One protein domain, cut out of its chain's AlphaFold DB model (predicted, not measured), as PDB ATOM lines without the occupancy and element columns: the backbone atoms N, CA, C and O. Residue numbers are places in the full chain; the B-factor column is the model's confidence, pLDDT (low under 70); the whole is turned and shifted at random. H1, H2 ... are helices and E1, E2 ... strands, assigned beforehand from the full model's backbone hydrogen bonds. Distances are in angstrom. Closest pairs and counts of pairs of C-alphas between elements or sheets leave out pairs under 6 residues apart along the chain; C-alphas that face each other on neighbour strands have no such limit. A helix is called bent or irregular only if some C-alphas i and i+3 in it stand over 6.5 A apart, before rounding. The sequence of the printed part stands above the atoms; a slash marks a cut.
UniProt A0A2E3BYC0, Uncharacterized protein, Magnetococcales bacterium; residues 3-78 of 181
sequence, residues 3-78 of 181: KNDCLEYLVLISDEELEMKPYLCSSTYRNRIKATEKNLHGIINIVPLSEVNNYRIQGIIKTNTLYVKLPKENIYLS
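This is residues 3 to 78 of the 181 residues of an uncharacterized protein of Magnetococcales bacterium (UniProt A0A2E3BYC0). What shape does the backbone make? A strongly twisted four-stranded sheet, with the parallel strands E1 and E2 side by side and the hairpin of E3 and E4 continuing it past E1, has the helix H2 over E2. The short helices H1 and H3 lie near the ends of E1 and E2, and the loop of residues 21 to 27 sticks out. What is it made of, and how large is it? The printed part has 76 residues, with three named helices and four named strands in the order E1, H1, H2, E2, H3, E3, E4; the class is mixed, helices and strands, and the sheet, in the order E2, E1, E3, E4, is mixed too. It is only just compact, close to loose, with a radius of gyration of the C-alphas of 13.4 A, and elongated, spanning 44 by 28 by 16 A.

How do the strands pair? E1, residues 7 to 13, is parallel to E2, residues 42 to 48, at 21 degrees, with N 9 and O 43 2.8 A apart. E1 is antiparallel to E3, residues 66 to 70, at 143 degrees, with N 67 and O 10 2.8 A apart. E3 and E4, residues 75 to 77, form an antiparallel hairpin at 137 degrees, with N 70 and O 75 2.8 A apart. Where are the helices? H2, residues 29 to 37, is on the sheet at a height of 9.1 A, over E2 and only just over E1, on which 3 of its C-alphas fall; it runs along the strands, at 3 degrees to E2 on the local plane, and its closest C-alpha to E2 is that of Glu 37, 6.9 A from that of Ile 44. H1, residues 15 to 19, only grazes the sheet and only just touches H2, with 3 pairs of C-alphas within 8 A, the closest being Leu 18 and Arg 30 at 7.3 A. H3, residues 49 to 54, only grazes the sheet too; its closest C-alphas with E1 are those of Leu 49 and Leu 12, 5.7 A apart. What do the helix backbones show? In H1 and H2 every O i to N i+4 pair is within hydrogen-bond range; in H3 0 of 2 are, beside 2 of 3 O i to N i+3 pairs. H3 is irregular, with C-alphas 50 and 53 7.6 A apart. E1, H1, H2 and E2 make a strand-helix-strand unit, two parallel neighbour strands joined through helices, with a right-handed crossover.

Where does the first strand begin? E1 begins at C-alpha 7, (193.983, 181.108, 271.693), and is 19.7 A long; E2 is 19.8 A, E3 13.2 A and E4 6.6 A, ending at C-alpha 77, (194.669, 170.273, 266.397). How long are the helices? H2 is 12.8 A, H3 10.2 A and H1 6.3 A.

How far does it reach? The two C-alphas farthest apart are those of Leu 24 and Lys 72, 44.0 A. Is it whole, and how sure is the model? The printed part has no cut, and the link from H3 to E3, 11 residues, is long. Mean pLDDT of the printed part is 79.2, with residues 3 to 5, 19 to 30 and 35 to 40 under 70.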
ATOM      1  N   LYS A   3     201.423 191.280 275.986       53.91
ATOM      2  CA  LYS A   3     200.233 190.484 275.648       53.91
ATOM      3  C   LYS A   3     200.634 189.294 274.786       53.91
ATOM      4  O   LYS A   3     201.347 189.460 273.800       53.91
ATOM      5  N   ASN A   4     200.174 188.114 275.186       60.28
ATOM      6  CA  ASN A   4     200.256 186.908 274.369       60.28
ATOM      7  C   ASN A   4     199.063 186.874 273.412       60.28
ATOM      8  O   ASN A   4     197.992 187.403 273.733       60.28
ATOM      9  N   ASP A   5     199.247 186.244 272.255       65.69
ATOM     10  CA  ASP A   5     198.151 186.016 271.321       65.69
ATOM     11  C   ASP A   5     197.054 185.181 272.008       65.69
ATOM     12  O   ASP A   5     197.328 184.250 272.769       65.69
ATOM     13  N   CYS A   6     195.791 185.564 271.802       71.44
ATOM     14  CA  CYS A   6     194.657 184.815 272.334       71.44
ATOM     15  C   CYS A   6     194.541 183.478 271.597       71.44
ATOM     16  O   CYS A   6     194.681 183.436 270.376       71.44
ATOM     17  N   LEU A   7     194.239 182.399 272.324       83.38
ATOM     18  CA  LEU A   7     193.983 181.108 271.693       83.38
ATOM     19  C   LEU A   7     192.747 181.197 270.796       83.38
ATOM     20  O   LEU A   7     191.737 181.807 271.153       83.38
ATOM     21  N   GLU A   8     192.832 180.573 269.628       89.50
ATOM     22  CA  GLU A   8     191.704 180.420 268.717       89.50
ATOM     23  C   GLU A   8     191.228 178.970 268.741       89.50
ATOM     24  O   GLU A   8     192.020 178.026 268.672       89.50
ATOM     25  N   TYR A   9     189.916 178.799 268.791       90.25
ATOM     26  CA  TYR A   9     189.237 177.518 268.810       90.25
ATOM     27  C   TYR A   9     188.344 177.385 267.581       90.25
ATOM     28  O   TYR A   9     187.803 178.373 267.081       90.25
ATOM     29  N   LEU A  10     188.169 176.158 267.107       91.56
ATOM     30  CA  LEU A  10     187.280 175.827 266.000       91.56
ATOM     31  C   LEU A  10     186.370 174.675 266.417       91.56
ATOM     32  O   LEU A  10     186.851 173.635 266.857       91.56
ATOM     33  N   VAL A  11     185.062 174.845 266.264       89.88
ATOM     34  CA  VAL A  11     184.074 173.777 266.421       89.88
ATOM     35  C   VAL A  11     183.404 173.563 265.075       89.88
ATOM     36  O   VAL A  11     182.752 174.468 264.551       89.88
ATOM     37  N   LEU A  12     183.572 172.361 264.530       87.94
ATOM     38  CA  LEU A  12     182.889 171.940 263.313       87.94
ATOM     39  C   LEU A  12     181.541 171.332 263.665       87.94
ATOM     40  O   LEU A  12     181.478 170.432 264.501       87.94
ATOM     41  N   ILE A  13     180.486 171.783 263.007       85.12
ATOM     42  CA  ILE A  13     179.123 171.275 263.187       85.12
ATOM     43  C   ILE A  13     178.623 170.765 261.835       85.12
ATOM     44  O   ILE A  13     179.014 171.297 260.797       85.12
ATOM     45  N   SER A  14     177.780 169.733 261.823       83.19
ATOM     46  CA  SER A  14     177.093 169.354 260.583       83.19
ATOM     47  C   SER A  14     176.171 170.478 260.086       83.19
ATOM     48  O   SER A  14     175.622 171.245 260.879       83.19
ATOM     49  N   ASP A  15     175.983 170.585 258.771       79.50
ATOM     50  CA  ASP A  15     175.091 171.600 258.194       79.50
ATOM     51  C   ASP A  15     173.651 171.454 258.743       79.50
ATOM     52  O   ASP A  15     173.015 172.437 259.116       79.50
ATOM     53  N   GLU A  16     173.185 170.216 258.938       77.44
ATOM     54  CA  GLU A  16     171.860 169.898 259.494       77.44
ATOM     55  C   GLU A  16     171.670 170.380 260.944       77.44
ATOM     56  O   GLU A  16     170.630 170.946 261.290       77.44
ATOM     57  N   GLU A  17     172.670 170.189 261.813       72.56
ATOM     58  CA  GLU A  17     172.629 170.656 263.209       72.56
ATOM     59  C   GLU A  17     172.677 172.188 263.307       72.56
ATOM     60  O   GLU A  17     172.173 172.765 264.278       72.56
ATOM     61  N   LEU A  18     173.280 172.855 262.319       71.19
ATOM     62  CA  LEU A  18     173.288 174.313 262.225       71.19
ATOM     63  C   LEU A  18     171.909 174.852 261.810       71.19
ATOM     64  O   LEU A  18     171.463 175.872 262.345       71.19
ATOM     65  N   GLU A  19     171.240 174.167 260.881       67.56
ATOM     66  CA  GLU A  19     169.930 174.538 260.335       67.56
ATOM     67  C   GLU A  19     168.741 174.092 261.201       67.56
ATOM     68  O   GLU A  19     167.625 174.600 261.032       67.56
ATOM     69  N   MET A  20     168.958 173.178 262.156       65.50
ATOM     70  CA  MET A  20     167.911 172.689 263.053       65.50
ATOM     71  C   MET A  20     167.219 173.844 263.791       65.50
ATOM     72  O   MET A  20     167.773 174.489 264.689       65.50
ATOM     73  N   LYS A  21     165.948 174.079 263.438       58.97
ATOM     74  CA  LYS A  21     165.089 175.018 264.159       58.97
ATOM     75  C   LYS A  21     164.853 174.492 265.576       58.97
ATOM     76  O   LYS A  21     164.457 173.337 265.735       58.97
ATOM     77  N   PRO A  22     165.049 175.327 266.607       60.00
ATOM     78  CA  PRO A  22     164.815 174.912 267.976       60.00
ATOM     79  C   PRO A  22     163.345 174.527 268.162       60.00
ATOM     80  O   PRO A  22     162.452 175.359 268.004       60.00
ATOM     81  N   TYR A  23     163.079 173.266 268.508       53.72
ATOM     82  CA  TYR A  23     161.742 172.861 268.931       53.72
ATOM     83  C   TYR A  23     161.472 173.423 270.331       53.72
ATOM     84  O   TYR A  23     162.248 173.156 271.254       53.72
ATOM     85  N   LEU A  24     160.389 174.211 270.419       47.59
ATOM     86  CA  LEU A  24     159.640 174.803 271.548       47.59
ATOM     87  C   LEU A  24     160.395 175.390 272.763       47.59
ATOM     88  O   LEU A  24     159.962 176.428 273.243       47.59
ATOM     89  N   CYS A  25     161.510 174.822 273.227       51.38
ATOM     90  CA  CYS A  25     162.326 175.333 274.343       51.38
ATOM     91  C   CYS A  25     163.827 174.972 274.251       51.38
ATOM     92  O   CYS A  25     164.572 175.173 275.210       51.38
ATOM     93  N   SER A  26     164.307 174.408 273.140       54.69
ATOM     94  CA  SER A  26     165.731 174.071 272.996       54.69
ATOM     95  C   SER A  26     166.529 175.275 272.486       54.69
ATOM     96  O   SER A  26     166.159 175.909 271.511       54.69
ATOM     97  N   SER A  27     167.642 175.635 273.125       61.78
ATOM     98  CA  SER A  27     168.613 176.543 272.502       61.78
ATOM     99  C   SER A  27     169.339 175.809 271.373       61.78
ATOM    100  O   SER A  27     169.723 174.650 271.552       61.78
ATOM    101  N   THR A  28     169.546 176.470 270.228       66.94
ATOM    102  CA  THR A  28     170.390 175.918 269.155       66.94
ATOM    103  C   THR A  28     171.780 175.603 269.703       66.94
ATOM    104  O   THR A  28     172.264 176.271 270.625       66.94
ATOM    105  N   TYR A  29     172.448 174.600 269.138       68.31
ATOM    106  CA  TYR A  29     173.791 174.207 269.573       68.31
ATOM    107  C   TYR A  29     174.775 175.394 269.534       68.31
ATOM    108  O   TYR A  29     175.519 175.627 270.488       68.31
ATOM    109  N   ARG A  30     174.661 176.256 268.512       68.62
ATOM    110  CA  ARG A  30     175.392 177.529 268.411       68.62
ATOM    111  C   ARG A  30     175.181 178.444 269.624       68.62
ATOM    112  O   ARG A  30     176.141 179.020 270.129       68.62
ATOM    113  N   ASN A  31     173.947 178.577 270.111       71.62
ATOM    114  CA  ASN A  31     173.639 179.414 271.274       71.62
ATOM    115  C   ASN A  31     174.187 178.818 272.579       71.62
ATOM    116  O   ASN A  31     174.577 179.571 273.470       71.62
ATOM    117  N   ARG A  32     174.265 177.484 272.687       72.69
ATOM    118  CA  ARG A  32     174.895 176.807 273.833       72.69
ATOM    119  C   ARG A  32     176.396 177.073 273.885       72.69
ATOM    120  O   ARG A  32     176.901 177.423 274.946       72.69
ATOM    121  N   ILE A  33     177.087 176.995 272.747       70.69
ATOM    122  CA  ILE A  33     178.522 177.310 272.685       70.69
ATOM    123  C   ILE A  33     178.771 178.796 272.964       70.69
ATOM    124  O   ILE A  33     179.636 179.126 273.773       70.69
ATOM    125  N   LYS A  34     177.965 179.704 272.397       71.38
ATOM    126  CA  LYS A  34     178.062 181.142 272.711       71.38
ATOM    127  C   LYS A  34     177.899 181.442 274.202       71.38
ATOM    128  O   LYS A  34     178.546 182.339 274.726       71.38
ATOM    129  N   ALA A  35     177.058 180.690 274.912       69.44
ATOM    130  CA  ALA A  35     176.944 180.832 276.362       69.44
ATOM    131  C   ALA A  35     178.238 180.423 277.095       69.44
ATOM    132  O   ALA A  35     178.559 181.007 278.128       69.44
ATOM    133  N   THR A  36     178.995 179.464 276.549       68.56
ATOM    134  CA  THR A  36     180.288 179.021 277.098       68.56
ATOM    135  C   THR A  36     181.475 179.911 276.721       68.56
ATOM    136  O   THR A  36     182.460 179.906 277.454       68.56
ATOM    137  N   GLU A  37     181.378 180.735 275.665       67.31
ATOM    138  CA  GLU A  37     182.432 181.693 275.267       67.31
ATOM    139  C   GLU A  37     182.850 182.619 276.417       67.31
ATOM    140  O   GLU A  37     184.023 182.950 276.541       67.31
ATOM    141  N   LYS A  38     181.922 182.975 277.315       67.25
ATOM    142  CA  LYS A  38     182.215 183.819 278.487       67.25
ATOM    143  C   LYS A  38     183.244 183.215 279.449       67.25
ATOM    144  O   LYS A  38     183.857 183.957 280.207       67.25
ATOM    145  N   ASN A  39     183.410 181.893 279.426       67.50
ATOM    146  CA  ASN A  39     184.293 181.157 280.327       67.50
ATOM    147  C   ASN A  39     185.574 180.665 279.633       67.50
ATOM    148  O   ASN A  39     186.419 180.056 280.286       67.50
ATOM    149  N   LEU A  40     185.719 180.891 278.323       68.12
ATOM    150  CA  LEU A  40     186.885 180.467 277.555       68.12
ATOM    151  C   LEU A  40     187.820 181.650 277.301       68.12
ATOM    152  O   LEU A  40     187.429 182.689 276.779       68.12
ATOM    153  N   HIS A  41     189.092 181.468 277.647       71.06
ATOM    154  CA  HIS A  41     190.148 182.428 277.341       71.06
ATOM    155  C   HIS A  41     190.568 182.287 275.871       71.06
ATOM    156  O   HIS A  41     191.556 181.626 275.561       71.06
ATOM    157  N   GLY A  42     189.812 182.896 274.956       78.94
ATOM    158  CA  GLY A  42     190.135 182.897 273.529       78.94
ATOM    159  C   GLY A  42     188.950 183.222 272.623       78.94
ATOM    160  O   GLY A  42     187.922 183.713 273.079       78.94
ATOM    161  N   ILE A  43     189.113 182.959 271.328       84.62
ATOM    162  CA  ILE A  43     188.096 183.190 270.294       84.62
ATOM    163  C   ILE A  43     187.579 181.837 269.818       84.62
ATOM    164  O   ILE A  43     188.376 181.001 269.406       84.62
ATOM    165  N   ILE A  44     186.265 181.615 269.849       86.56
ATOM    166  CA  ILE A  44     185.650 180.379 269.349       86.56
ATOM    167  C   ILE A  44     184.997 180.650 268.000       86.56
ATOM    168  O   ILE A  44     184.098 181.477 267.883       86.56
ATOM    169  N   ASN A  45     185.425 179.911 266.981       87.75
ATOM    170  CA  ASN A  45     184.803 179.908 265.667       87.75
ATOM    171  C   ASN A  45     183.941 178.657 265.524       87.75
ATOM    172  O   ASN A  45     184.422 177.536 265.674       87.75
ATOM    173  N   ILE A  46     182.661 178.852 265.234       86.44
ATOM    174  CA  ILE A  46     181.706 177.772 264.992       86.44
ATOM    175  C   ILE A  46     181.399 177.761 263.503       86.44
ATOM    176  O   ILE A  46     180.890 178.759 262.989       86.44
ATOM    177  N   VAL A  47     181.708 176.657 262.832       87.62
ATOM    178  CA  VAL A  47     181.755 176.592 261.367       87.62
ATOM    179  C   VAL A  47     181.023 175.339 260.872       87.62
ATOM    180  O   VAL A  47     181.175 174.273 261.482       87.62
ATOM    181  N   PRO A  48     180.225 175.439 259.795       87.12
ATOM    182  CA  PRO A  48     179.625 174.271 259.162       87.12
ATOM    183  C   PRO A  48     180.681 173.359 258.521       87.12
ATOM    184  O   PRO A  48     181.722 173.815 258.046       87.12
ATOM    185  N   LEU A  49     180.411 172.056 258.465       87.19
ATOM    186  CA  LEU A  49     181.328 171.079 257.874       87.19
ATOM    187  C   LEU A  49     181.624 171.380 256.395       87.19
ATOM    188  O   LEU A  49     182.746 171.146 255.944       87.19
ATOM    189  N   SER A  50     180.666 171.950 255.664       88.12
ATOM    190  CA  SER A  50     180.838 172.404 254.278       88.12
ATOM    191  C   SER A  50     181.981 173.416 254.087       88.12
ATOM    192  O   SER A  50     182.615 173.440 253.031       88.12
ATOM    193  N   GLU A  51     182.322 174.196 255.116       89.50
ATOM    194  CA  GLU A  51     183.392 175.203 255.088       89.50
ATOM    195  C   GLU A  51     184.741 174.691 255.626       89.50
ATOM    196  O   GLU A  51     185.712 175.449 255.703       89.50
ATOM    197  N   VAL A  52     184.853 173.404 255.974       88.69
ATOM    198  CA  VAL A  52     186.056 172.851 256.623       88.69
ATOM    199  C   VAL A  52     187.338 173.036 255.804       88.69
ATOM    200  O   VAL A  52     188.413 173.205 256.372       88.69
ATOM    201  N   ASN A  53     187.227 173.081 254.473       88.50
ATOM    202  CA  ASN A  53     188.360 173.261 253.560       88.50
ATOM    203  C   ASN A  53     189.053 174.628 253.706       88.50
ATOM    204  O   ASN A  53     190.197 174.779 253.280       88.50
ATOM    205  N   ASN A  54     188.399 175.608 254.339       91.62
ATOM    206  CA  ASN A  54     189.002 176.905 254.655       91.62
ATOM    207  C   ASN A  54     189.978 176.828 255.846       91.62
ATOM    208  O   ASN A  54     190.701 177.787 256.118       91.62
ATOM    209  N   TYR A  55     190.015 175.695 256.556       91.56
ATOM    210  CA  TYR A  55     190.774 175.507 257.787       91.56
ATOM    211  C   TYR A  55     191.814 174.396 257.635       91.56
ATOM    212  O   TYR A  55     191.538 173.292 257.168       91.56
ATOM    213  N   ARG A  56     193.042 174.663 258.091       93.62
ATOM    214  CA  ARG A  56     194.124 173.669 258.098       93.62
ATOM    215  C   ARG A  56     194.027 172.808 259.355       93.62
ATOM    216  O   ARG A  56     194.604 173.159 260.379       93.62
ATOM    217  N   ILE A  57     193.294 171.702 259.291       92.00
ATOM    218  CA  ILE A  57     193.118 170.774 260.420       92.00
ATOM    219  C   ILE A  57     194.046 169.571 260.246       92.00
ATOM    220  O   ILE A  57     194.053 168.935 259.195       92.00
ATOM    221  N   GLN A  58     194.829 169.237 261.273       90.69
ATOM    222  CA  GLN A  58     195.728 168.081 261.222       90.69
ATOM    223  C   GLN A  58     195.049 166.819 261.769       90.69
ATOM    224  O   GLN A  58     194.620 166.759 262.922       90.69
ATOM    225  N   GLY A  59     195.054 165.755 260.963       87.00
ATOM    226  CA  GLY A  59     194.519 164.446 261.332       87.00
ATOM    227  C   GLY A  59     193.077 164.234 260.874       87.00
ATOM    228  O   GLY A  59     192.621 164.844 259.914       87.00
ATOM    229  N   ILE A  60     192.375 163.318 261.543       86.69
ATOM    230  CA  ILE A  60     191.002 162.953 261.179       86.69
ATOM    231  C   ILE A  60     190.040 164.039 261.666       86.69
ATOM    232  O   ILE A  60     189.986 164.351 262.860       86.69
ATOM    233  N   ILE A  61     189.263 164.576 260.732       88.94
ATOM    234  CA  ILE A  61     188.223 165.568 260.992       88.94
ATOM    235  C   ILE A  61     186.997 164.865 261.587       88.94
ATOM    236  O   ILE A  61     186.541 163.843 261.078       88.94
ATOM    237  N   LYS A  62     186.474 165.414 262.682       87.06
ATOM    238  CA  LYS A  62     185.293 164.952 263.404       87.06
ATOM    239  C   LYS A  62     184.396 166.153 263.671       87.06
ATOM    240  O   LYS A  62     184.866 167.203 264.110       87.06
ATOM    241  N   THR A  63     183.105 165.986 263.430       85.44
ATOM    242  CA  THR A  63     182.096 166.963 263.843       85.44
ATOM    243  C   THR A  63     181.982 166.999 265.368       85.44
ATOM    244  O   THR A  63     182.461 166.099 266.070       85.44
ATOM    245  N   ASN A  64     181.398 168.075 265.892       79.94
ATOM    246  CA  ASN A  64     181.147 168.308 267.315       79.94
ATOM    247  C   ASN A  64     182.398 168.161 268.199       79.94
ATOM    248  O   ASN A  64     182.314 167.831 269.381       79.94
ATOM    249  N   THR A  65     183.572 168.403 267.613       82.62
ATOM    250  CA  THR A  65     184.873 168.327 268.276       82.62
ATOM    251  C   THR A  65     185.481 169.722 268.344       82.62
ATOM    252  O   THR A  65     185.486 170.454 267.355       82.62
ATOM    253  N   LEU A  66     185.997 170.084 269.522       86.56
ATOM    254  CA  LEU A  66     186.748 171.318 269.727       86.56
ATOM    255  C   LEU A  66     188.167 171.134 269.199       86.56
ATOM    256  O   LEU A  66     188.903 170.288 269.699       86.56
ATOM    257  N   TYR A  67     188.563 171.946 268.236       91.44
ATOM    258  CA  TYR A  67     189.935 172.051 267.773       91.44
ATOM    259  C   TYR A  67     190.584 173.310 268.338       91.44
ATOM    260  O   TYR A  67     189.926 174.339 268.488       91.44
ATOM    261  N   VAL A  68     191.882 173.242 268.621       92.00
ATOM    262  CA  VAL A  68     192.671 174.365 269.140       92.00
ATOM    263  C   VAL A  68     193.739 174.735 268.118       92.00
ATOM    264  O   VAL A  68     194.417 173.854 267.584       92.00
ATOM    265  N   LYS A  69     193.872 176.026 267.815       92.69
ATOM    266  CA  LYS A  69     194.841 176.535 266.844       92.69
ATOM    267  C   LYS A  69     196.233 176.627 267.459       92.69
ATOM    268  O   LYS A  69     196.410 177.247 268.506       92.69
ATOM    269  N   LEU A  70     197.225 176.093 266.759       90.75
ATOM    270  CA  LEU A  70     198.617 176.469 266.955       90.75
ATOM    271  C   LEU A  70     198.892 177.794 266.232       90.75
ATOM    272  O   LEU A  70     198.771 177.844 265.003       90.75
ATOM    273  N   PRO A  71     199.235 178.873 266.958       85.62
ATOM    274  CA  PRO A  71     199.301 180.210 266.378       85.62
ATOM    275  C   PRO A  71     200.446 180.358 265.371       85.62
ATOM    276  O   PRO A  71     200.250 180.975 264.329       85.62
ATOM    277  N   LYS A  72     201.611 179.753 265.638       86.94
ATOM    278  CA  LYS A  72     202.787 179.843 264.762       86.94
ATOM    279  C   LYS A  72     202.614 179.052 263.465       86.94
ATOM    280  O   LYS A  72     202.920 179.549 262.384       86.94
ATOM    281  N   GLU A  73     202.127 177.820 263.555       88.56
ATOM    282  CA  GLU A  73     201.960 176.918 262.410       88.56
ATOM    283  C   GLU A  73     200.679 177.210 261.615       88.56
ATOM    284  O   GLU A  73     200.553 176.787 260.461       88.56
ATOM    285  N   ASN A  74     199.738 177.945 262.218       90.56
ATOM    286  CA  ASN A  74     198.410 178.226 261.678       90.56
ATOM    287  C   ASN A  74     197.666 176.934 261.289       90.56
ATOM    288  O   ASN A  74     197.140 176.804 260.179       90.56
ATOM    289  N   ILE A  75     197.668 175.963 262.207       93.31
ATOM    290  CA  ILE A  75     196.966 174.681 262.070       93.31
ATOM    291  C   ILE A  75     196.093 174.411 263.291       93.31
ATOM    292  O   ILE A  75     196.419 174.813 264.404       93.31
ATOM    293  N   TYR A  76     194.991 173.706 263.085       94.38
ATOM    294  CA  TYR A  76     194.060 173.287 264.121       94.38
ATOM    295  C   TYR A  76     194.313 171.831 264.507       94.38
ATOM    296  O   TYR A  76     194.406 170.950 263.645       94.38
ATOM    297  N   LEU A  77     194.391 171.580 265.811       92.50
ATOM    298  CA  LEU A  77     194.669 170.273 266.397       92.50
ATOM    299  C   LEU A  77     193.523 169.797 267.274       92.50
ATOM    300  O   LEU A  77     192.824 170.597 267.894       92.50
ATOM    301  N   SER A  78     193.369 168.477 267.376       90.00
ATOM    302  CA  SER A  78     192.519 167.894 268.410       90.00
ATOM    303  C   SER A  78     193.099 168.185 269.804       90.00
ATOM    304  O   SER A  78     194.325 168.229 269.951       90.00
TER     305      SER A  78